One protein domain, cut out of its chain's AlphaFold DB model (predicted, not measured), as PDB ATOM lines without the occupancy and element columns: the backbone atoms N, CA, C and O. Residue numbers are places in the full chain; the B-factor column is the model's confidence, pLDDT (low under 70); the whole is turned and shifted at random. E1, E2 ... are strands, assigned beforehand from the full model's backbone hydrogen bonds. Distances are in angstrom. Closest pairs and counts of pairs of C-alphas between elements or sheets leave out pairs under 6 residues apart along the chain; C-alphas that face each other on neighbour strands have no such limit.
ATOM      1  N   GLN A   4     199.733 169.743 226.882       66.25
ATOM      2  CA  GLN A   4     200.368 169.513 225.597       66.25
ATOM      3  C   GLN A   4     200.218 168.026 225.279       66.25
ATOM      4  O   GLN A   4     200.582 167.156 226.075       66.25
ATOM      5  N   ARG A   5     199.577 167.740 224.149       72.94
ATOM      6  CA  ARG A   5     199.359 166.377 223.677       72.94
ATOM      7  C   ARG A   5     200.325 166.129 222.548       72.94
ATOM      8  O   ARG A   5     200.425 166.941 221.645       72.94
ATOM      9  N   PHE A   6     200.987 164.995 222.591       76.44
ATOM     10  CA  PHE A   6     201.776 164.509 221.475       76.44
ATOM     11  C   PHE A   6     201.596 162.999 221.387       76.44
ATOM     12  O   PHE A   6     200.948 162.388 222.235       76.44
ATOM     13  N   GLY A   7     202.105 162.360 220.350       77.50
ATOM     14  CA  GLY A   7     201.989 160.912 220.238       77.50
ATOM     15  C   GLY A   7     202.827 160.349 219.113       77.50
ATOM     16  O   GLY A   7     203.163 161.052 218.163       77.50
ATOM     17  N   PHE A   8     203.125 159.060 219.223       77.62
ATOM     18  CA  PHE A   8     203.735 158.286 218.155       77.62
ATOM     19  C   PHE A   8     202.646 157.486 217.451       77.62
ATOM     20  O   PHE A   8     201.808 156.858 218.102       77.62
ATOM     21  N   ILE A   9     202.655 157.518 216.125       76.88
ATOM     22  CA  ILE A   9     201.769 156.712 215.289       76.88
ATOM     23  C   ILE A   9     202.591 156.011 214.215       76.88
ATOM     24  O   ILE A   9     203.561 156.584 213.714       76.88
ATOM     25  N   ALA A  10     202.213 154.783 213.867       75.50
ATOM     26  CA  ALA A  10     202.778 154.100 212.710       75.50
ATOM     27  C   ALA A  10     202.566 154.954 211.449       75.50
ATOM     28  O   ALA A  10     201.545 155.631 211.314       75.50
ATOM     29  N   ALA A  11     203.537 154.984 210.539       77.38
ATOM     30  CA  ALA A  11     203.472 155.864 209.372       77.38
ATOM     31  C   ALA A  11     202.269 155.579 208.454       77.38
ATOM     32  O   ALA A  11     201.763 156.495 207.802       77.38
ATOM     33  N   GLU A  12     201.823 154.333 208.424       75.12
ATOM     34  CA  GLU A  12     200.675 153.812 207.690       75.12
ATOM     35  C   GLU A  12     199.325 154.055 208.384       75.12
ATOM     36  O   GLU A  12     198.285 153.948 207.736       75.12
ATOM     37  N   ASP A  13     199.327 154.404 209.673       71.00
ATOM     38  CA  ASP A  13     198.109 154.604 210.452       71.00
ATOM     39  C   ASP A  13     197.610 156.059 210.364       71.00
ATOM     40  O   ASP A  13     198.375 157.028 210.377       71.00
ATOM     41  N   GLU A  14     196.284 156.219 210.326       67.31
ATOM     42  CA  GLU A  14     195.609 157.519 210.396       67.31
ATOM     43  C   GLU A  14     195.132 157.848 211.817       67.31
ATOM     44  O   GLU A  14     194.595 156.998 212.539       67.31
ATOM     45  N   ILE A  15     195.262 159.122 212.203       63.47
ATOM     46  CA  ILE A  15     194.805 159.629 213.500       63.47
ATOM     47  C   ILE A  15     193.281 159.767 213.479       63.47
ATOM     48  O   ILE A  15     192.729 160.725 212.944       63.47
ATOM     49  N   MET A  16     192.587 158.829 214.122       58.06
ATOM     50  CA  MET A  16     191.136 158.891 214.319       58.06
ATOM     51  C   MET A  16     190.808 159.400 215.731       58.06
ATOM     52  O   MET A  16     190.538 158.628 216.648       58.06
ATOM     53  N   ASN A  17     190.852 160.725 215.912       54.22
ATOM     54  CA  ASN A  17     190.264 161.459 217.047       54.22
ATOM     55  C   ASN A  17     190.597 160.971 218.479       54.22
ATOM     56  O   ASN A  17     189.765 161.094 219.374       54.22
ATOM     57  N   ASN A  18     191.815 160.481 218.750       53.59
ATOM     58  CA  ASN A  18     192.256 160.057 220.097       53.59
ATOM     59  C   ASN A  18     191.390 158.965 220.764       53.59
ATOM     60  O   ASN A  18     191.511 158.746 221.971       53.59
ATOM     61  N   ILE A  19     190.527 158.270 220.017       50.94
ATOM     62  CA  ILE A  19     189.715 157.187 220.576       50.94
ATOM     63  C   ILE A  19     190.578 155.918 220.589       50.94
ATOM     64  O   ILE A  19     191.113 155.543 219.543       50.94
ATOM     65  N   PRO A  20     190.742 155.238 221.739       48.75
ATOM     66  CA  PRO A  20     191.392 153.938 221.771       48.75
ATOM     67  C   PRO A  20     190.528 152.934 221.000       48.75
ATOM     68  O   PRO A  20     189.524 152.442 221.507       48.75
ATOM     69  N   ILE A  21     190.907 152.649 219.755       50.72
ATOM     70  CA  ILE A  21     190.251 151.634 218.929       50.72
ATOM     71  C   ILE A  21     190.947 150.291 219.207       50.72
ATOM     72  O   ILE A  21     192.175 150.217 219.093       50.72
ATOM     73  N   PRO A  22     190.213 149.229 219.589       45.19
ATOM     74  CA  PRO A  22     190.777 147.887 219.710       45.19
ATOM     75  C   PRO A  22     191.488 147.474 218.414       45.19
ATOM     76  O   PRO A  22     190.913 147.575 217.334       45.19
ATOM     77  N   GLY A  23     192.749 147.053 218.515       51.94
ATOM     78  CA  GLY A  23     193.574 146.688 217.357       51.94
ATOM     79  C   GLY A  23     194.299 147.848 216.663       51.94
ATOM     80  O   GLY A  23     195.078 147.586 215.755       51.94
ATOM     81  N   LYS A  24     194.103 149.109 217.088       57.31
ATOM     82  CA  LYS A  24     194.940 150.240 216.657       57.31
ATOM     83  C   LYS A  24     195.901 150.668 217.765       57.31
ATOM     84  O   LYS A  24     195.501 150.862 218.918       57.31
ATOM     85  N   ASN A  25     197.163 150.863 217.387       60.69
ATOM     86  CA  ASN A  25     198.276 151.102 218.310       60.69
ATOM     87  C   ASN A  25     198.423 152.567 218.747       60.69
ATOM     88  O   ASN A  25     199.299 152.884 219.548       60.69
ATOM     89  N   PHE A  26     197.560 153.473 218.276       62.12
ATOM     90  CA  PHE A  26     197.659 154.878 218.655       62.12
ATOM     91  C   PHE A  26     197.105 155.147 220.063       62.12
ATOM     92  O   PHE A  26     195.958 154.815 220.399       62.12
ATOM     93  N   ARG A  27     197.923 155.800 220.892       69.50
ATOM     94  CA  ARG A  27     197.529 156.402 222.171       69.50
ATOM     95  C   ARG A  27     198.172 157.782 222.259       69.50
ATOM     96  O   ARG A  27     199.394 157.892 222.201       69.50
ATOM     97  N   ALA A  28     197.359 158.823 222.420       72.56
ATOM     98  CA  ALA A  28     197.880 160.154 222.699       72.56
ATOM     99  C   ALA A  28     198.607 160.149 224.048       72.56
ATOM    100  O   ALA A  28     198.052 159.696 225.054       72.56
ATOM    101  N   ILE A  29     199.825 160.675 224.051       79.94
ATOM    102  CA  ILE A  29     200.610 160.955 225.242       79.94
ATOM    103  C   ILE A  29     200.194 162.334 225.740       79.94
ATOM    104  O   ILE A  29     200.199 163.323 225.006       79.94
ATOM    105  N   THR A  30     199.786 162.389 226.997       82.94
ATOM    106  CA  THR A  30     199.396 163.624 227.670       82.94
ATOM    107  C   THR A  30     200.340 163.851 228.838       82.94
ATOM    108  O   THR A  30     200.480 162.954 229.672       82.94
ATOM    109  N   TYR A  31     200.965 165.026 228.897       82.50
ATOM    110  CA  TYR A  31     201.800 165.422 230.025       82.50
ATOM    111  C   TYR A  31     201.089 166.462 230.894       82.50
ATOM    112  O   TYR A  31     200.769 167.560 230.443       82.50
ATOM    113  N   ASP A  32     200.831 166.086 232.144       82.00
ATOM    114  CA  ASP A  32     200.235 166.937 233.166       82.00
ATOM    115  C   ASP A  32     201.339 167.535 234.031       82.00
ATOM    116  O   ASP A  32     201.830 166.892 234.958       82.00
ATOM    117  N   GLU A  33     201.735 168.765 233.703       77.75
ATOM    118  CA  GLU A  33     202.849 169.460 234.356       77.75
ATOM    119  C   GLU A  33     202.633 169.645 235.861       77.75
ATOM    120  O   GLU A  33     203.585 169.613 236.634       77.75
ATOM    121  N   LYS A  34     201.377 169.835 236.290       78.38
ATOM    122  CA  LYS A  34     201.053 170.136 237.688       78.38
ATOM    123  C   LYS A  34     201.310 168.934 238.590       78.38
ATOM    124  O   LYS A  34     201.844 169.082 239.683       78.38
ATOM    125  N   GLU A  35     200.888 167.761 238.135       80.25
ATOM    126  CA  GLU A  35     200.987 166.519 238.905       80.25
ATOM    127  C   GLU A  35     202.216 165.683 238.497       80.25
ATOM    128  O   GLU A  35     202.496 164.655 239.111       80.25
ATOM    129  N   GLY A  36     202.929 166.101 237.444       81.00
ATOM    130  CA  GLY A  36     204.056 165.385 236.850       81.00
ATOM    131  C   GLY A  36     203.669 164.019 236.271       81.00
ATOM    132  O   GLY A  36     204.455 163.072 236.293       81.00
ATOM    133  N   ILE A  37     202.441 163.896 235.761       85.31
ATOM    134  CA  ILE A  37     201.885 162.625 235.283       85.31
ATOM    135  C   ILE A  37     201.943 162.551 233.756       85.31
ATOM    136  O   ILE A  37     201.449 163.435 233.058       85.31
ATOM    137  N   ILE A  38     202.465 161.442 233.235       84.06
ATOM    138  CA  ILE A  38     202.359 161.057 231.826       84.06
ATOM    139  C   ILE A  38     201.231 160.031 231.682       84.06
ATOM    140  O   ILE A  38     201.184 159.020 232.392       84.06
ATOM    141  N   ARG A  39     200.317 160.283 230.740       84.31
ATOM    142  CA  ARG A  39     199.166 159.414 230.450       84.31
ATOM    143  C   ARG A  39     199.151 158.959 228.998       84.31
ATOM    144  O   ARG A  39     199.440 159.753 228.109       84.31
ATOM    145  N   LEU A  40     198.738 157.714 228.773       78.94
ATOM    146  CA  LEU A  40     198.355 157.182 227.462       78.94
ATOM    147  C   LEU A  40     196.830 157.105 227.388       78.94
ATOM    148  O   LEU A  40     196.204 156.212 227.966       78.94
ATOM    149  N   GLY A  41     196.208 158.065 226.703       75.38
ATOM    150  CA  GLY A  41     194.765 158.273 226.826       75.38
ATOM    151  C   GLY A  41     194.379 158.563 228.283       75.38
ATOM    152  O   GLY A  41     194.845 159.541 228.862       75.38
ATOM    153  N   TRP A  42     193.545 157.706 228.880       75.94
ATOM    154  CA  TRP A  42     193.115 157.819 230.285       75.94
ATOM    155  C   TRP A  42     194.011 157.068 231.277       75.94
ATOM    156  O   TRP A  42     193.850 157.229 232.484       75.94
ATOM    157  N   MET A  43     194.935 156.239 230.788       78.44
ATOM    158  CA  MET A  43     195.791 155.415 231.635       78.44
ATOM    159  C   MET A  43     197.002 156.222 232.096       78.44
ATOM    160  O   MET A  43     197.803 156.664 231.273       78.44
ATOM    161  N   GLU A  44     197.142 156.400 233.405       84.19
ATOM    162  CA  GLU A  44     198.388 156.867 234.009       84.19
ATOM    163  C   GLU A  44     199.454 155.782 233.835       84.19
ATOM    164  O   GLU A  44     199.279 154.658 234.300       84.19
ATOM    165  N   VAL A  45     200.530 156.116 233.123       82.56
ATOM    166  CA  VAL A  45     201.622 155.171 232.841       82.56
ATOM    167  C   VAL A  45     202.878 155.490 233.622       82.56
ATOM    168  O   VAL A  45     203.683 154.606 233.889       82.56
ATOM    169  N   PHE A  46     203.052 156.753 233.993       84.69
ATOM    170  CA  PHE A  46     204.211 157.194 234.733       84.69
ATOM    171  C   PHE A  46     203.856 158.447 235.515       84.69
ATOM    172  O   PHE A  46     203.266 159.380 234.971       84.69
ATOM    173  N   ARG A  47     204.234 158.467 236.789       86.75
ATOM    174  CA  ARG A  47     204.164 159.653 237.628       86.75
ATOM    175  C   ARG A  47     205.556 159.979 238.097       86.75
ATOM    176  O   ARG A  47     206.237 159.141 238.683       86.75
ATOM    177  N   TRP A  48     205.935 161.219 237.874       79.94
ATOM    178  CA  TRP A  48     207.149 161.785 238.403       79.94
ATOM    179  C   TRP A  48     206.798 162.961 239.303       79.94
ATOM    180  O   TRP A  48     205.931 163.762 238.977       79.94
ATOM    181  N   ILE A  49     207.462 163.049 240.450       78.62
ATOM    182  CA  ILE A  49     207.307 164.178 241.363       78.62
ATOM    183  C   ILE A  49     208.483 165.121 241.105       78.62
ATOM    184  O   ILE A  49     209.623 164.718 241.362       78.62
ATOM    185  N   PRO A  50     208.239 166.346 240.605       71.12
ATOM    186  CA  PRO A  50     209.312 167.271 240.302       71.12
ATOM    187  C   PRO A  50     210.156 167.619 241.518       71.12
ATOM    188  O   PRO A  50     209.637 168.089 242.526       71.12
ATOM    189  N   THR A  51     211.472 167.424 241.417       76.19
ATOM    190  CA  THR A  51     212.436 167.888 242.431       76.19
ATOM    191  C   THR A  51     213.218 169.123 241.980       76.19
ATOM    192  O   THR A  51     214.008 169.653 242.756       76.19
ATOM    193  N   GLN A  52     213.053 169.553 240.724       78.69
ATOM    194  CA  GLN A  52     213.738 170.695 240.111       78.69
ATOM    195  C   GLN A  52     212.813 171.400 239.107       78.69
ATOM    196  O   GLN A  52     211.954 170.757 238.503       78.69
ATOM    197  N   ASP A  53     213.034 172.701 238.891       75.81
ATOM    198  CA  ASP A  53     212.225 173.536 237.983       75.81
ATOM    199  C   ASP A  53     212.408 173.184 236.501       75.81
ATOM    200  O   ASP A  53     211.527 173.427 235.679       75.81
ATOM    201  N   LYS A  54     213.574 172.636 236.142       79.50
ATOM    202  CA  LYS A  54     213.882 172.175 234.789       79.50
ATOM    203  C   LYS A  54     214.196 170.697 234.830       79.50
ATOM    204  O   LYS A  54     214.983 170.256 235.660       79.50
ATOM    205  N   TYR A  55     213.602 169.975 233.898       80.50
ATOM    206  CA  TYR A  55     213.807 168.552 233.721       80.50
ATOM    207  C   TYR A  55     213.586 168.183 232.254       80.50
ATOM    208  O   TYR A  55     213.003 168.943 231.472       80.50
ATOM    209  N   ARG A  56     214.057 167.000 231.882       85.06
ATOM    210  CA  ARG A  56     213.948 166.421 230.555       85.06
ATOM    211  C   ARG A  56     213.279 165.061 230.648       85.06
ATOM    212  O   ARG A  56     213.803 164.122 231.244       85.06
ATOM    213  N   ILE A  57     212.147 164.948 229.967       85.38
ATOM    214  CA  ILE A  57     211.542 163.661 229.633       85.38
ATOM    215  C   ILE A  57     212.052 163.270 228.248       85.38
ATOM    216  O   ILE A  57     212.030 164.074 227.316       85.38
ATOM    217  N   THR A  58     212.551 162.049 228.107       88.88
ATOM    218  CA  THR A  58     213.013 161.494 226.831       88.88
ATOM    219  C   THR A  58     212.197 160.256 226.498       88.88
ATOM    220  O   THR A  58     211.926 159.434 227.366       88.88
ATOM    221  N   PHE A  59     211.789 160.140 225.238       87.00
ATOM    222  CA  PHE A  59     211.183 158.930 224.698       87.00
ATOM    223  C   PHE A  59     212.235 158.249 223.836       87.00
ATOM    224  O   PHE A  59     212.642 158.796 222.812       87.00
ATOM    225  N   GLU A  60     212.705 157.095 224.281       91.12
ATOM    226  CA  GLU A  60     213.648 156.275 223.535       91.12
ATOM    227  C   GLU A  60     212.878 155.311 222.642       91.12
ATOM    228  O   GLU A  60     211.928 154.674 223.093       91.12
ATOM    229  N   LEU A  61     213.295 155.221 221.382       89.56
ATOM    230  CA  LEU A  61     212.760 154.303 220.390       89.56
ATOM    231  C   LEU A  61     213.798 153.204 220.137       89.56
ATOM    232  O   LEU A  61     214.850 153.477 219.557       89.56
ATOM    233  N   ASP A  62     213.492 151.978 220.556       90.00
ATOM    234  CA  ASP A  62     214.350 150.812 220.347       90.00
ATOM    235  C   ASP A  62     213.849 150.000 219.147       90.00
ATOM    236  O   ASP A  62     212.755 149.431 219.187       90.00
ATOM    237  N   LEU A  63     214.637 149.998 218.068       87.75
ATOM    238  CA  LEU A  63     214.355 149.328 216.788       87.75
ATOM    239  C   LEU A  63     215.465 148.351 216.378       87.75
ATOM    240  O   LEU A  63     215.613 148.051 215.189       87.75
ATOM    241  N   ARG A  64     216.321 147.941 217.318       89.38
ATOM    242  CA  ARG A  64     217.455 147.071 216.996       89.38
ATOM    243  C   ARG A  64     216.960 145.701 216.518       89.38
ATOM    244  O   ARG A  64     215.945 145.200 216.982       89.38
ATOM    245  N   ASP A  65     217.680 145.077 215.589       86.88
ATOM    246  CA  ASP A  65     217.267 143.776 215.042       86.88
ATOM    247  C   ASP A  65     217.513 142.602 216.022       86.88
ATOM    248  O   ASP A  65     217.070 141.486 215.762       86.88
ATOM    249  N   ASP A  66     218.212 142.836 217.141       90.25
ATOM    250  CA  ASP A  66     218.514 141.850 218.188       90.25
ATOM    251  C   ASP A  66     217.553 141.893 219.390       90.25
ATOM    252  O   ASP A  66     217.691 141.081 220.308       90.25
ATOM    253  N   VAL A  67     216.568 142.800 219.395       85.44
ATOM    254  CA  VAL A  67     215.510 142.830 220.414       85.44
ATOM    255  C   VAL A  67     214.268 142.074 219.947       85.44
ATOM    256  O   VAL A  67     213.902 142.100 218.776       85.44
ATOM    257  N   GLU A  68     213.591 141.394 220.878       86.31
ATOM    258  CA  GLU A  68     212.396 140.593 220.567       86.31
ATOM    259  C   GLU A  68     211.246 141.454 220.021       86.31
ATOM    260  O   GLU A  68     210.473 141.017 219.169       86.31
ATOM    261  N   GLN A  69     211.129 142.684 220.524       85.06
ATOM    262  CA  GLN A  69     210.080 143.622 220.153       85.06
ATOM    263  C   GLN A  69     210.655 145.028 220.059       85.06
ATOM    264  O   GLN A  69     211.406 145.469 220.927       85.06
ATOM    265  N   ASN A  70     210.212 145.763 219.044       87.88
ATOM    266  CA  ASN A  70     210.438 147.197 218.963       87.88
ATOM    267  C   ASN A  70     209.648 147.901 220.069       87.88
ATOM    268  O   ASN A  70     208.448 147.641 220.227       87.88
ATOM    269  N   THR A  71     210.279 148.815 220.804       89.25
ATOM    270  CA  THR A  71     209.641 149.470 221.956       89.25
ATOM    271  C   THR A  71     209.824 150.980 221.965       89.25
ATOM    272  O   THR A  71     210.742 151.519 221.349       89.25
ATOM    273  N   ILE A  72     208.933 151.668 222.683       87.56
ATOM    274  CA  ILE A  72     209.164 153.044 223.126       87.56
ATOM    275  C   ILE A  72     209.192 153.060 224.647       87.56
ATOM    276  O   ILE A  72     208.249 152.589 225.291       87.56
ATOM    277  N   ARG A  73     210.241 153.647 225.217       90.00
ATOM    278  CA  ARG A  73     210.459 153.754 226.660       90.00
ATOM    279  C   ARG A  73     210.583 155.204 227.096       90.00
ATOM    280  O   ARG A  73     211.116 156.037 226.370       90.00
ATOM    281  N   ILE A  74     210.107 155.498 228.300       89.75
ATOM    282  CA  ILE A  74     210.269 156.811 228.922       89.75
ATOM    283  C   ILE A  74     211.543 156.829 229.761       89.75
ATOM    284  O   ILE A  74     211.775 155.921 230.551       89.75
ATOM    285  N   PHE A  75     212.317 157.900 229.646       89.75
ATOM    286  CA  PHE A  75     213.380 158.264 230.569       89.75
ATOM    287  C   PHE A  75     213.065 159.610 231.207       89.75
ATOM    288  O   PHE A  75     212.608 160.542 230.539       89.75
ATOM    289  N   HIS A  76     213.347 159.713 232.498       86.00
ATOM    290  CA  HIS A  76     213.381 160.979 233.208       86.00
ATOM    291  C   HIS A  76     214.835 161.301 233.546       86.00
ATOM    292  O   HIS A  76     215.429 160.652 234.409       86.00
ATOM    293  N   GLU A  77     215.411 162.297 232.881       86.06
ATOM    294  CA  GLU A  77     216.854 162.550 232.885       86.06
ATOM    295  C   GLU A  77     217.660 161.322 232.441       86.06
ATOM    296  O   GLU A  77     217.727 161.019 231.250       86.06
ATOM    297  N   THR A  78     218.274 160.627 233.396       86.56
ATOM    298  CA  THR A  78     219.029 159.384 233.213       86.56
ATOM    299  C   THR A  78     218.323 158.189 233.851       86.56
ATOM    300  O   THR A  78     218.837 157.077 233.796       86.56
ATOM    301  N   ASN A  79     217.174 158.411 234.495       87.06
ATOM    302  CA  ASN A  79     216.414 157.366 235.164       87.06
ATOM    303  C   ASN A  79     215.506 156.669 234.158       87.06
ATOM    304  O   ASN A  79     214.669 157.300 233.507       87.06
ATOM    305  N   GLU A  80     215.676 155.357 234.071       90.19
ATOM    306  CA  GLU A  80     214.864 154.484 233.239       90.19
ATOM    307  C   GLU A  80     213.435 154.401 233.785       90.19
ATOM    308  O   GLU A  80     213.207 154.143 234.968       90.19
ATOM    309  N   GLY A  81     212.465 154.644 232.912       86.88
ATOM    310  CA  GLY A  81     211.043 154.503 233.181       86.88
ATOM    311  C   GLY A  81     210.429 153.307 232.443       86.88
ATOM    312  O   GLY A  81     211.137 152.449 231.896       86.88
ATOM    313  N   PRO A  82     209.089 153.226 232.425       87.75
ATOM    314  CA  PRO A  82     208.376 152.110 231.822       87.75
ATOM    315  C   PRO A  82     208.449 152.133 230.291       87.75
ATOM    316  O   PRO A  82     208.534 153.190 229.655       87.75
ATOM    317  N   ILE A  83     208.338 150.942 229.700       87.25
ATOM    318  CA  ILE A  83     208.002 150.776 228.285       87.25
ATOM    319  C   ILE A  83     206.526 151.141 228.109       87.25
ATOM    320  O   ILE A  83     205.653 150.583 228.774       87.25
ATOM    321  N   VAL A  84     206.252 152.090 227.219       81.69
ATOM    322  CA  VAL A  84     204.911 152.631 226.961       81.69
ATOM    323  C   VAL A  84     204.299 152.132 225.659       81.69
ATOM    324  O   VAL A  84     203.077 152.147 225.521       81.69
ATOM    325  N   PHE A  85     205.122 151.636 224.734       79.25
ATOM    326  CA  PHE A  85     204.667 150.942 223.534       79.25
ATOM    327  C   PHE A  85     205.555 149.733 223.247       79.25
ATOM    328  O   PHE A  85     206.771 149.799 223.419       79.25
ATOM    329  N   VAL A  86     204.935 148.654 222.773       81.12
ATOM    330  CA  VAL A  86     205.582 147.421 222.305       81.12
ATOM    331  C   VAL A  86     205.126 147.121 220.881       81.12
ATOM    332  O   VAL A  86     204.075 147.610 220.461       81.12
ATOM    333  N   ASN A  87     205.890 146.312 220.146       80.25
ATOM    334  CA  ASN A  87     205.636 145.979 218.737       80.25
ATOM    335  C   ASN A  87     205.500 147.223 217.846       80.25
ATOM    336  O   ASN A  87     204.647 147.302 216.961       80.25
ATOM    337  N   VAL A  88     206.340 148.218 218.116       79.06
ATOM    338  CA  VAL A  88     206.344 149.495 217.406       79.06
ATOM    339  C   VAL A  88     206.838 149.294 215.970       79.06
ATOM    340  O   VAL A  88     207.761 148.525 215.711       79.06
ATOM    341  N   THR A  89     206.223 149.957 214.996       80.62
ATOM    342  CA  THR A  89     206.645 149.825 213.597       80.62
ATOM    343  C   THR A  89     207.964 150.565 213.358       80.62
ATOM    344  O   THR A  89     208.305 151.510 214.068       80.62
ATOM    345  N   LYS A  90     208.736 150.141 212.347       80.75
ATOM    346  CA  LYS A  90     210.054 150.741 212.052       80.75
ATOM    347  C   LYS A  90     209.972 152.202 211.586       80.75
ATOM    348  O   LYS A  90     210.984 152.894 211.593       80.75
ATOM    349  N   ILE A  91     208.794 152.671 211.166       81.81
ATOM    350  CA  ILE A  91     208.578 154.045 210.709       81.81
ATOM    351  C   ILE A  91     207.428 154.654 211.507       81.81
ATOM    352  O   ILE A  91     206.291 154.188 211.436       81.81
ATOM    353  N   LEU A  92     207.730 155.734 212.226       77.94
ATOM    354  CA  LEU A  92     206.775 156.466 213.051       77.94
ATOM    355  C   LEU A  92     206.637 157.909 212.584       77.94
ATOM    356  O   LEU A  92     207.586 158.521 212.096       77.94
ATOM    357  N   LYS A  93     205.455 158.472 212.809       81.00
ATOM    358  CA  LYS A  93     205.193 159.906 212.736       81.00
ATOM    359  C   LYS A  93     205.008 160.446 214.150       81.00
ATOM    360  O   LYS A  93     204.362 159.807 214.984       81.00
ATOM    361  N   LEU A  94     205.562 161.630 214.400       78.50
ATOM    362  CA  LEU A  94     205.295 162.396 215.611       78.50
ATOM    363  C   LEU A  94     204.080 163.293 215.366       78.50
ATOM    364  O   LEU A  94     204.063 164.080 214.422       78.50
ATOM    365  N   TYR A  95     203.081 163.167 216.228       75.94
ATOM    366  CA  TYR A  95     201.946 164.078 216.315       75.94
ATOM    367  C   TYR A  95     202.175 165.052 217.473       75.94
ATOM    368  O   TYR A  95     202.583 164.604 218.545       75.94
ATOM    369  N   VAL A  96     201.912 166.345 217.262       72.25
ATOM    370  CA  VAL A  96     202.043 167.439 218.246       72.25
ATOM    371  C   VAL A  96     200.814 168.336 218.162       72.25
ATOM    372  O   VAL A  96     200.326 168.527 217.025       72.25
TER     373      VAL A  96
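AT A GLANCE: This is residues 4 to 96 of the 96 residues of an uncharacterized protein of Streblomastix strix (UniProt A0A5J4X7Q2). Two strongly twisted sheets stand face to face as a small sandwich, with E4, E3, E2, E1 and E8 in the larger and E5, E6 and E7 in the smaller, and their strands run along nearly the same line. The sheets come closest along one side, where E4 and E7 meet, and a long loop of residues 11 to 28 joins E1 to E2. The printed part has 93 residues with eight named strands, E1 to E8 in order, and no named helix; both sheets are antiparallel, in the orders E4 - E3 - E2 - E1 - E8 and E5 - E6 - E7. The class is all strand, though under half of the residues, 44 of 93, are in named elements. The whole is compact, with a radius of gyration of the C-alphas of 13.6 A and spans of 38 by 34 by 19 A.

IN THESE COORDINATES: E1, residues 4 to 10, begins at C-alpha 4 (200.368, 169.513, 225.597) and is 20.2 A long from first to last C-alpha. E2 is residues 29 to 32, E3 residues 37 to 40 and E4 residues 43 to 47. E5, residues 57 to 62, begins at C-alpha 57 (211.542, 163.661, 229.633) and is 16.1 A long. E6, residues 71 to 76, is 16.5 A long, and E7, residues 79 to 86, is 19.5 A long. E8, residues 92 to 95, ends at C-alpha 95 (201.946, 164.078, 216.315).

HOW THE PARTS SIT: E1 to E4 form a meander, each strand the antiparallel neighbour of the one before. E1 is staggered: residues 4 to 6 pair with E2, where N 29 and O 6 are 2.7 A apart, and residues 7 to 10 pair with E8, where N 93 and O 9 are 2.8 A apart. E2 and E3 form a hairpin, with N 30 and O 39 2.9 A apart. E3 and E4 form another, with N 38 and O 46 2.8 A apart. E5, E6 and E7 form a second meander; N 60 and O 73 are 2.8 A apart, as are N 81 and O 74. The parts of the two sheets that face each other are 9.8 A centre to centre, with best planes 15 degrees apart. The closest C-alphas of E4 and E7 are those of Phe 46 and Pro 82, 7.2 A apart. E1 and E5 are apart.

THE WHOLE: The C-alphas farthest apart, those of Glu 12 and Thr 51, are 39.3 A apart. The printed part has no cut. The link from E1 to E2 is long, with 18 residues. The mean pLDDT of the printed part is 78.2; residue 4 and residues 14 to 27 are under 70.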